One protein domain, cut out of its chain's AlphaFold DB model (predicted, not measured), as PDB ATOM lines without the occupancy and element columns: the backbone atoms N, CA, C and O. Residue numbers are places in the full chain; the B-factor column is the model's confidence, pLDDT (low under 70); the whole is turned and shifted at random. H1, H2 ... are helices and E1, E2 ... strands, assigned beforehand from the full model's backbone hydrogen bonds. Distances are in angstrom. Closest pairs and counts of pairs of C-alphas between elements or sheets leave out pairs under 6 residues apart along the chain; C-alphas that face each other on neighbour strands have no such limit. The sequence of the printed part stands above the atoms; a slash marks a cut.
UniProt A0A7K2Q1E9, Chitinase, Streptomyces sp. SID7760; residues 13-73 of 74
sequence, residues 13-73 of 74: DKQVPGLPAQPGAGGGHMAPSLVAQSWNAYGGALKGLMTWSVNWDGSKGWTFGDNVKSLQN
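AT A GLANCE: This is residues 13 to 73 of the 74 residues of the protein "Chitinase" of Streptomyces sp. SID7760 (UniProt A0A7K2Q1E9). Two short parallel strands, E1 and E2, lie side by side, and two helices running lengthwise beside each other, H1 and H3, stand off from them, with the three parts at the corners of a triangle. The small helix H2 lies near one end of the long axis, and the winding link of residues 21 to 31 joins E1 to H1. The printed part has 61 residues, with three named helices and two named strands in the order E1, H1, E2, H2, H3; the class is mostly helix, though under half of the residues are in named elements. It is compact, with a radius of gyration of the C-alphas of 11.0 A and spans of 30 by 22 by 19 A.

IN THESE COORDINATES: E1 is residues 18 to 20, beginning at C-alpha 18 (-19.861, 12.759, -34.297). H1 is residues 32 to 40, 12.3 A long. E2 is residues 50 to 52, and H2 is residues 54 to 58. H3, residues 63 to 72, is 14.5 A long and ends at C-alpha 72 (-23.928, 16.001, -19.686).

HOW THE PARTS SIT: E1 and E2 are parallel at 35 degrees; N 19 and O 50 are within hydrogen-bond range at 2.9 A. E1, H1 and E2 form a strand-helix-strand unit, two parallel neighbour strands with a helix between them along the chain, and its crossover is right-handed. H1 and H3 touch at a shallow tilt of 25 degrees, the same way; their closest C-alphas, of Pro 32 and Asn 67, are 6.4 A apart. H2 and H3 only just touch, only at the corner, with 3 pairs of C-alphas within 8 A, the closest Asp 57 and Phe 64 at 6.2 A. H1 and H2 are apart. In H1, H2 and H3 every O i to N i+4 pair is within hydrogen-bond range.

THE WHOLE: The C-alphas farthest apart, of Gly 43 and Ser 59, are 30.2 A apart. The printed part has no cut; the link from E1 to H1 is long. Mean pLDDT of the printed part is 96.5, and no printed residue is under 70.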
ATOM      1  N   ASP A  13     -31.318  20.652 -30.200       97.00
ATOM      2  CA  ASP A  13     -31.768  19.461 -29.461       97.00
ATOM      3  C   ASP A  13     -32.028  18.236 -30.368       97.00
ATOM      4  O   ASP A  13     -32.379  17.142 -29.907       97.00
ATOM      5  N   LYS A  14     -31.839  18.400 -31.681       97.31
ATOM      6  CA  LYS A  14     -31.858  17.341 -32.697       97.31
ATOM      7  C   LYS A  14     -30.482  17.099 -33.321       97.31
ATOM      8  O   LYS A  14     -30.370  16.261 -34.210       97.31
ATOM      9  N   GLN A  15     -29.444  17.797 -32.865       97.56
ATOM     10  CA  GLN A  15     -28.081  17.674 -33.376       97.56
ATOM     11  C   GLN A  15     -27.196  16.879 -32.413       97.56
ATOM     12  O   GLN A  15     -27.224  17.088 -31.201       97.56
ATOM     13  N   VAL A  16     -26.397  15.972 -32.979       97.75
ATOM     14  CA  VAL A  16     -25.430  15.136 -32.259       97.75
ATOM     15  C   VAL A  16     -24.123  15.112 -33.061       97.75
ATOM     16  O   VAL A  16     -24.015  14.333 -34.010       97.75
ATOM     17  N   PRO A  17     -23.138  15.972 -32.743       96.81
ATOM     18  CA  PRO A  17     -21.835  15.933 -33.400       96.81
ATOM     19  C   PRO A  17     -21.133  14.583 -33.198       96.81
ATOM     20  O   PRO A  17     -21.102  14.052 -32.086       96.81
ATOM     21  N   GLY A  18     -20.586  14.031 -34.282       97.69
ATOM     22  CA  GLY A  18     -19.861  12.759 -34.297       97.69
ATOM     23  C   GLY A  18     -18.348  12.962 -34.302       97.69
ATOM     24  O   GLY A  18     -17.853  13.755 -35.100       97.69
ATOM     25  N   LEU A  19     -17.619  12.247 -33.442       97.94
ATOM     26  CA  LEU A  19     -16.165  12.384 -33.289       97.94
ATOM     27  C   LEU A  19     -15.457  11.025 -33.208       97.94
ATOM     28  O   LEU A  19     -16.004  10.087 -32.624       97.94
ATOM     29  N   PRO A  20     -14.221  10.889 -33.718       98.19
ATOM     30  CA  PRO A  20     -13.402   9.720 -33.419       98.19
ATOM     31  C   PRO A  20     -13.135   9.624 -31.911       98.19
ATOM     32  O   PRO A  20     -12.746  10.618 -31.299       98.19
ATOM     33  N   ALA A  21     -13.309   8.438 -31.324       97.94
ATOM     34  CA  ALA A  21     -13.141   8.221 -29.880       97.94
ATOM     35  C   ALA A  21     -11.711   8.501 -29.400       97.94
ATOM     36  O   ALA A  21     -11.496   8.923 -28.271       97.94
ATOM     37  N   GLN A  22     -10.730   8.240 -30.268       96.31
ATOM     38  CA  GLN A  22      -9.307   8.373 -29.974       96.31
ATOM     39  C   GLN A  22      -8.483   8.505 -31.266       96.31
ATOM     40  O   GLN A  22      -8.992   8.198 -32.353       96.31
ATOM     41  N   PRO A  23      -7.192   8.890 -31.188       96.50
ATOM     42  CA  PRO A  23      -6.307   8.877 -32.346       96.50
ATOM     43  C   PRO A  23      -6.234   7.478 -32.971       96.50
ATOM     44  O   PRO A  23      -6.062   6.482 -32.262       96.50
ATOM     45  N   GLY A  24      -6.364   7.416 -34.299       95.06
ATOM     46  CA  GLY A  24      -6.399   6.171 -35.072       95.06
ATOM     47  C   GLY A  24      -7.806   5.627 -35.354       95.06
ATOM     48  O   GLY A  24      -7.954   4.822 -36.265       95.06
ATOM     49  N   ALA A  25      -8.846   6.118 -34.666       96.31
ATOM     50  CA  ALA A  25     -10.237   5.748 -34.951       96.31
ATOM     51  C   ALA A  25     -10.821   6.465 -36.193       96.31
ATOM     52  O   ALA A  25     -11.970   6.240 -36.555       96.31
ATOM     53  N   GLY A  26     -10.051   7.347 -36.837       93.56
ATOM     54  CA  GLY A  26     -10.461   8.167 -37.979       93.56
ATOM     55  C   GLY A  26      -9.760   9.528 -37.979       93.56
ATOM     56  O   GLY A  26      -9.011   9.853 -37.054       93.56
ATOM     57  N   GLY A  27      -9.996  10.332 -39.018       95.06
ATOM     58  CA  GLY A  27      -9.534  11.723 -39.078       95.06
ATOM     59  C   GLY A  27     -10.408  12.661 -38.236       95.06
ATOM     60  O   GLY A  27     -11.599  12.410 -38.069       95.06
ATOM     61  N   GLY A  28      -9.829  13.753 -37.722       95.94
ATOM     62  CA  GLY A  28     -10.574  14.780 -36.975       95.94
ATOM     63  C   GLY A  28     -10.756  14.509 -35.474       95.94
ATOM     64  O   GLY A  28     -11.660  15.071 -34.861       95.94
ATOM     65  N   HIS A  29      -9.918  13.658 -34.872       97.06
ATOM     66  CA  HIS A  29      -9.905  13.456 -33.419       97.06
ATOM     67  C   HIS A  29      -9.641  14.773 -32.670       97.06
ATOM     68  O   HIS A  29      -8.719  15.518 -33.011       97.06
ATOM     69  N   MET A  30     -10.393  15.003 -31.594       97.62
ATOM     70  CA  MET A  30     -10.194  16.121 -30.676       97.62
ATOM     71  C   MET A  30      -9.864  15.607 -29.280       97.62
ATOM     72  O   MET A  30     -10.514  14.692 -28.782       97.62
ATOM     73  N   ALA A  31      -8.882  16.235 -28.629       96.31
ATOM     74  CA  ALA A  31      -8.604  15.965 -27.224       96.31
ATOM     75  C   ALA A  31      -9.834  16.302 -26.349       96.31
ATOM     76  O   ALA A  31     -10.562  17.245 -26.679       96.31
ATOM     77  N   PRO A  32     -10.047  15.608 -25.213       95.62
ATOM     78  CA  PRO A  32     -11.205  15.828 -24.341       95.62
ATOM     79  C   PRO A  32     -11.458  17.293 -23.954       95.62
ATOM     80  O   PRO A  32     -12.604  17.743 -23.964       95.62
ATOM     81  N   SER A  33     -10.397  18.060 -23.689       96.56
ATOM     82  CA  SER A  33     -10.486  19.491 -23.364       96.56
ATOM     83  C   SER A  33     -11.062  20.333 -24.507       96.56
ATOM     84  O   SER A  33     -11.857  21.238 -24.263       96.56
ATOM     85  N   LEU A  34     -10.722  20.013 -25.758       97.44
ATOM     86  CA  LEU A  34     -11.243  20.710 -26.933       97.44
ATOM     87  C   LEU A  34     -12.699  20.319 -27.227       97.44
ATOM     88  O   LEU A  34     -13.495  21.165 -27.643       97.44
ATOM     89  N   VAL A  35     -13.071  19.064 -26.954       96.94
ATOM     90  CA  VAL A  35     -14.477  18.627 -26.989       96.94
ATOM     91  C   VAL A  35     -15.297  19.413 -25.968       96.94
ATOM     92  O   VAL A  35     -16.336  19.958 -26.328       96.94
ATOM     93  N   ALA A  36     -14.807  19.545 -24.731       96.44
ATOM     94  CA  ALA A  36     -15.461  20.322 -23.678       96.44
ATOM     95  C   ALA A  36     -15.594  21.808 -24.048       96.44
ATOM     96  O   ALA A  36     -16.673  22.385 -23.922       96.44
ATOM     97  N   GLN A  37     -14.525  22.421 -24.565       97.31
ATOM     98  CA  GLN A  37     -14.551  23.807 -25.036       97.31
ATOM     99  C   GLN A  37     -15.611  24.010 -26.128       97.31
ATOM    100  O   GLN A  37     -16.407  24.945 -26.051       97.31
ATOM    101  N   SER A  38     -15.646  23.118 -27.121       96.25
ATOM    102  CA  SER A  38     -16.605  23.190 -28.228       96.25
ATOM    103  C   SER A  38     -18.040  22.950 -27.754       96.25
ATOM    104  O   SER A  38     -18.947  23.660 -28.171       96.25
ATOM    105  N   TRP A  39     -18.252  21.991 -26.850       96.44
ATOM    106  CA  TRP A  39     -19.550  21.700 -26.235       96.44
ATOM    107  C   TRP A  39     -20.110  22.908 -25.476       96.44
ATOM    108  O   TRP A  39     -21.264  23.292 -25.678       96.44
ATOM    109  N   ASN A  40     -19.277  23.554 -24.655       96.19
ATOM    110  CA  ASN A  40     -19.675  24.698 -23.835       96.19
ATOM    111  C   ASN A  40     -20.090  25.915 -24.672       96.19
ATOM    112  O   ASN A  40     -20.949  26.680 -24.237       96.19
ATOM    113  N   ALA A  41     -19.563  26.065 -25.892       97.19
ATOM    114  CA  ALA A  41     -19.986  27.119 -26.815       97.19
ATOM    115  C   ALA A  41     -21.472  27.016 -27.216       97.19
ATOM    116  O   ALA A  41     -22.075  28.017 -27.596       97.19
ATOM    117  N   TYR A  42     -22.079  25.829 -27.098       95.88
ATOM    118  CA  TYR A  42     -23.507  25.614 -27.347       95.88
ATOM    119  C   TYR A  42     -24.375  25.731 -26.087       95.88
ATOM    120  O   TYR A  42     -25.588  25.559 -26.184       95.88
ATOM    121  N   GLY A  43     -23.795  25.984 -24.907       94.31
ATOM    122  CA  GLY A  43     -24.550  26.210 -23.667       94.31
ATOM    123  C   GLY A  43     -25.517  25.079 -23.291       94.31
ATOM    124  O   GLY A  43     -26.585  25.346 -22.752       94.31
ATOM    125  N   GLY A  44     -25.192  23.827 -23.635       89.69
ATOM    126  CA  GLY A  44     -26.060  22.668 -23.383       89.69
ATOM    127  C   GLY A  44     -27.245  22.511 -24.346       89.69
ATOM    128  O   GLY A  44     -28.098  21.662 -24.116       89.69
ATOM    129  N   ALA A  45     -27.313  23.285 -25.435       96.25
ATOM    130  CA  ALA A  45     -28.412  23.201 -26.401       96.25
ATOM    131  C   ALA A  45     -28.378  21.939 -27.286       96.25
ATOM    132  O   ALA A  45     -29.383  21.602 -27.912       96.25
ATOM    133  N   LEU A  46     -27.227  21.265 -27.388       97.19
ATOM    134  CA  LEU A  46     -27.064  20.063 -28.206       97.19
ATOM    135  C   LEU A  46     -27.696  18.839 -27.540       97.19
ATOM    136  O   LEU A  46     -27.602  18.653 -26.329       97.19
ATOM    137  N   LYS A  47     -28.252  17.934 -28.353       97.38
ATOM    138  CA  LYS A  47     -28.836  16.673 -27.865       97.38
ATOM    139  C   LYS A  47     -27.805  15.761 -27.195       97.38
ATOM    140  O   LYS A  47     -28.146  14.977 -26.312       97.38
ATOM    141  N   GLY A  48     -26.568  15.794 -27.676       97.25
ATOM    142  CA  GLY A  48     -25.487  14.964 -27.168       97.25
ATOM    143  C   GLY A  48     -24.311  14.892 -28.130       97.25
ATOM    144  O   GLY A  48     -24.206  15.687 -29.061       97.25
ATOM    145  N   LEU A  49     -23.447  13.905 -27.909       97.50
ATOM    146  CA  LEU A  49     -22.288  13.598 -28.742       97.50
ATOM    147  C   LEU A  49     -22.345  12.129 -29.161       97.50
ATOM    148  O   LEU A  49     -22.845  11.282 -28.419       97.50
ATOM    149  N   MET A  50     -21.841  11.839 -30.353       98.25
ATOM    150  CA  MET A  50     -21.692  10.489 -30.886       98.25
ATOM    151  C   MET A  50     -20.210  10.219 -31.110       98.25
ATOM    152  O   MET A  50     -19.447  11.135 -31.421       98.25
ATOM    153  N   THR A  51     -19.797   8.962 -30.962       98.12
ATOM    154  CA  THR A  51     -18.434   8.574 -31.298       98.12
ATOM    155  C   THR A  51     -18.355   7.374 -32.216       98.12
ATOM    156  O   THR A  51     -19.118   6.415 -32.088       98.12
ATOM    157  N   TRP A  52     -17.377   7.426 -33.117       97.62
ATOM    158  CA  TRP A  52     -16.822   6.242 -33.746       97.62
ATOM    159  C   TRP A  52     -15.545   5.841 -32.991       97.62
ATOM    160  O   TRP A  52     -14.516   6.503 -33.091       97.62
ATOM    161  N   SER A  53     -15.551   4.784 -32.193       97.69
ATOM    162  CA  SER A  53     -16.670   3.908 -31.845       97.69
ATOM    163  C   SER A  53     -16.565   3.490 -30.383       97.69
ATOM    164  O   SER A  53     -15.550   3.734 -29.732       97.69
ATOM    165  N   VAL A  54     -17.588   2.799 -29.879       97.88
ATOM    166  CA  VAL A  54     -17.575   2.223 -28.527       97.88
ATOM    167  C   VAL A  54     -16.376   1.289 -28.299       97.88
ATOM    168  O   VAL A  54     -15.759   1.331 -27.240       97.88
ATOM    169  N   ASN A  55     -15.987   0.487 -29.300       98.19
ATOM    170  CA  ASN A  55     -14.823  -0.399 -29.199       98.19
ATOM    171  C   ASN A  55     -13.513   0.388 -29.146       98.19
ATOM    172  O   ASN A  55     -12.622   0.045 -28.372       98.19
ATOM    173  N   TRP A  56     -13.398   1.440 -29.963       98.12
ATOM    174  CA  TRP A  56     -12.229   2.313 -29.943       98.12
ATOM    175  C   TRP A  56     -12.096   3.002 -28.585       98.12
ATOM    176  O   TRP A  56     -11.012   2.957 -28.014       98.12
ATOM    177  N   ASP A  57     -13.181   3.538 -28.031       98.00
ATOM    178  CA  ASP A  57     -13.160   4.185 -26.716       98.00
ATOM    179  C   ASP A  57     -12.807   3.201 -25.584       98.00
ATOM    180  O   ASP A  57     -11.889   3.432 -24.794       98.00
ATOM    181  N   GLY A  58     -13.461   2.035 -25.556       97.94
ATOM    182  CA  GLY A  58     -13.192   0.998 -24.556       97.94
ATOM    183  C   GLY A  58     -11.770   0.427 -24.624       97.94
ATOM    184  O   GLY A  58     -11.224   0.027 -23.599       97.94
ATOM    185  N   SER A  59     -11.127   0.444 -25.799       97.06
ATOM    186  CA  SER A  59      -9.755  -0.062 -25.973       97.06
ATOM    187  C   SER A  59      -8.680   0.764 -25.258       97.06
ATOM    188  O   SER A  59      -7.587   0.252 -25.022       97.06
ATOM    189  N   LYS A  60      -8.973   2.024 -24.902       91.25
ATOM    190  CA  LYS A  60      -8.064   2.890 -24.131       91.25
ATOM    191  C   LYS A  60      -8.738   3.514 -22.908       91.25
ATOM    192  O   LYS A  60      -8.398   4.626 -22.515       91.25
ATOM    193  N   GLY A  61      -9.661   2.786 -22.278       95.81
ATOM    194  CA  GLY A  61     -10.168   3.149 -20.954       95.81
ATOM    195  C   GLY A  61     -11.262   4.219 -20.938       95.81
ATOM    196  O   GLY A  61     -11.338   4.958 -19.967       95.81
ATOM    197  N   TRP A  62     -12.106   4.290 -21.974       96.94
ATOM    198  CA  TRP A  62     -13.349   5.084 -21.979       96.94
ATOM    199  C   TRP A  62     -13.173   6.609 -21.892       96.94
ATOM    200  O   TRP A  62     -14.060   7.326 -21.430       96.94
ATOM    201  N   THR A  63     -12.039   7.128 -22.367       95.75
ATOM    202  CA  THR A  63     -11.707   8.561 -22.289       95.75
ATOM    203  C   THR A  63     -12.739   9.489 -22.937       95.75
ATOM    204  O   THR A  63     -12.990  10.577 -22.416       95.75
ATOM    205  N   PHE A  64     -13.350   9.093 -24.057       97.06
ATOM    206  CA  PHE A  64     -14.392   9.886 -24.704       97.06
ATOM    207  C   PHE A  64     -15.690   9.799 -23.902       97.06
ATOM    208  O   PHE A  64     -16.258  10.827 -23.538       97.06
ATOM    209  N   GLY A  65     -16.147   8.582 -23.603       96.81
ATOM    210  CA  GLY A  65     -17.389   8.330 -22.884       96.81
ATOM    211  C   GLY A  65     -17.440   9.020 -21.524       96.81
ATOM    212  O   GLY A  65     -18.437   9.671 -21.215       96.81
ATOM    213  N   ASP A  66     -16.365   8.950 -20.742       97.62
ATOM    214  CA  ASP A  66     -16.313   9.561 -19.412       97.62
ATOM    215  C   ASP A  66     -16.290  11.092 -19.471       97.62
ATOM    216  O   ASP A  66     -16.958  11.755 -18.673       97.62
ATOM    217  N   ASN A  67     -15.626  11.675 -20.476       96.81
ATOM    218  CA  ASN A  67     -15.716  13.111 -20.732       96.81
ATOM    219  C   ASN A  67     -17.157  13.524 -21.083       96.81
ATOM    220  O   ASN A  67     -17.688  14.481 -20.525       96.81
ATOM    221  N   VAL A  68     -17.827  12.778 -21.968       96.12
ATOM    222  CA  VAL A  68     -19.211  13.072 -22.370       96.12
ATOM    223  C   VAL A  68     -20.189  12.965 -21.198       96.12
ATOM    224  O   VAL A  68     -21.056  13.831 -21.069       96.12
ATOM    225  N   LYS A  69     -20.052  11.952 -20.334       96.38
ATOM    226  CA  LYS A  69     -20.869  11.811 -19.114       96.38
ATOM    227  C   LYS A  69     -20.711  13.013 -18.187       96.38
ATOM    228  O   LYS A  69     -21.706  13.585 -17.749       96.38
ATOM    229  N   SER A  70     -19.467  13.442 -17.959       95.62
ATOM    230  CA  SER A  70     -19.156  14.632 -17.159       95.62
ATOM    231  C   SER A  70     -19.820  15.891 -17.729       95.62
ATOM    232  O   SER A  70     -20.525  16.602 -17.017       95.62
ATOM    233  N   LEU A  71     -19.703  16.123 -19.041       95.62
ATOM    234  CA  LEU A  71     -20.294  17.291 -19.710       95.62
ATOM    235  C   LEU A  71     -21.830  17.313 -19.691       95.62
ATOM    236  O   LEU A  71     -22.429  18.386 -19.755       95.62
ATOM    237  N   GLN A  72     -22.468  16.141 -19.651       94.69
ATOM    238  CA  GLN A  72     -23.928  16.001 -19.686       94.69
ATOM    239  C   GLN A  72     -24.557  15.762 -18.308       94.69
ATOM    240  O   GLN A  72     -25.783  15.698 -18.224       94.69
ATOM    241  N   ASN A  73     -23.748  15.657 -17.249       91.62
ATOM    242  CA  ASN A  73     -24.179  15.385 -15.876       91.62
ATOM    243  C   ASN A  73     -25.052  14.116 -15.740       91.62
ATOM    244  O   ASN A  73     -26.076  14.149 -15.054       91.62
TER     245      ASN A  73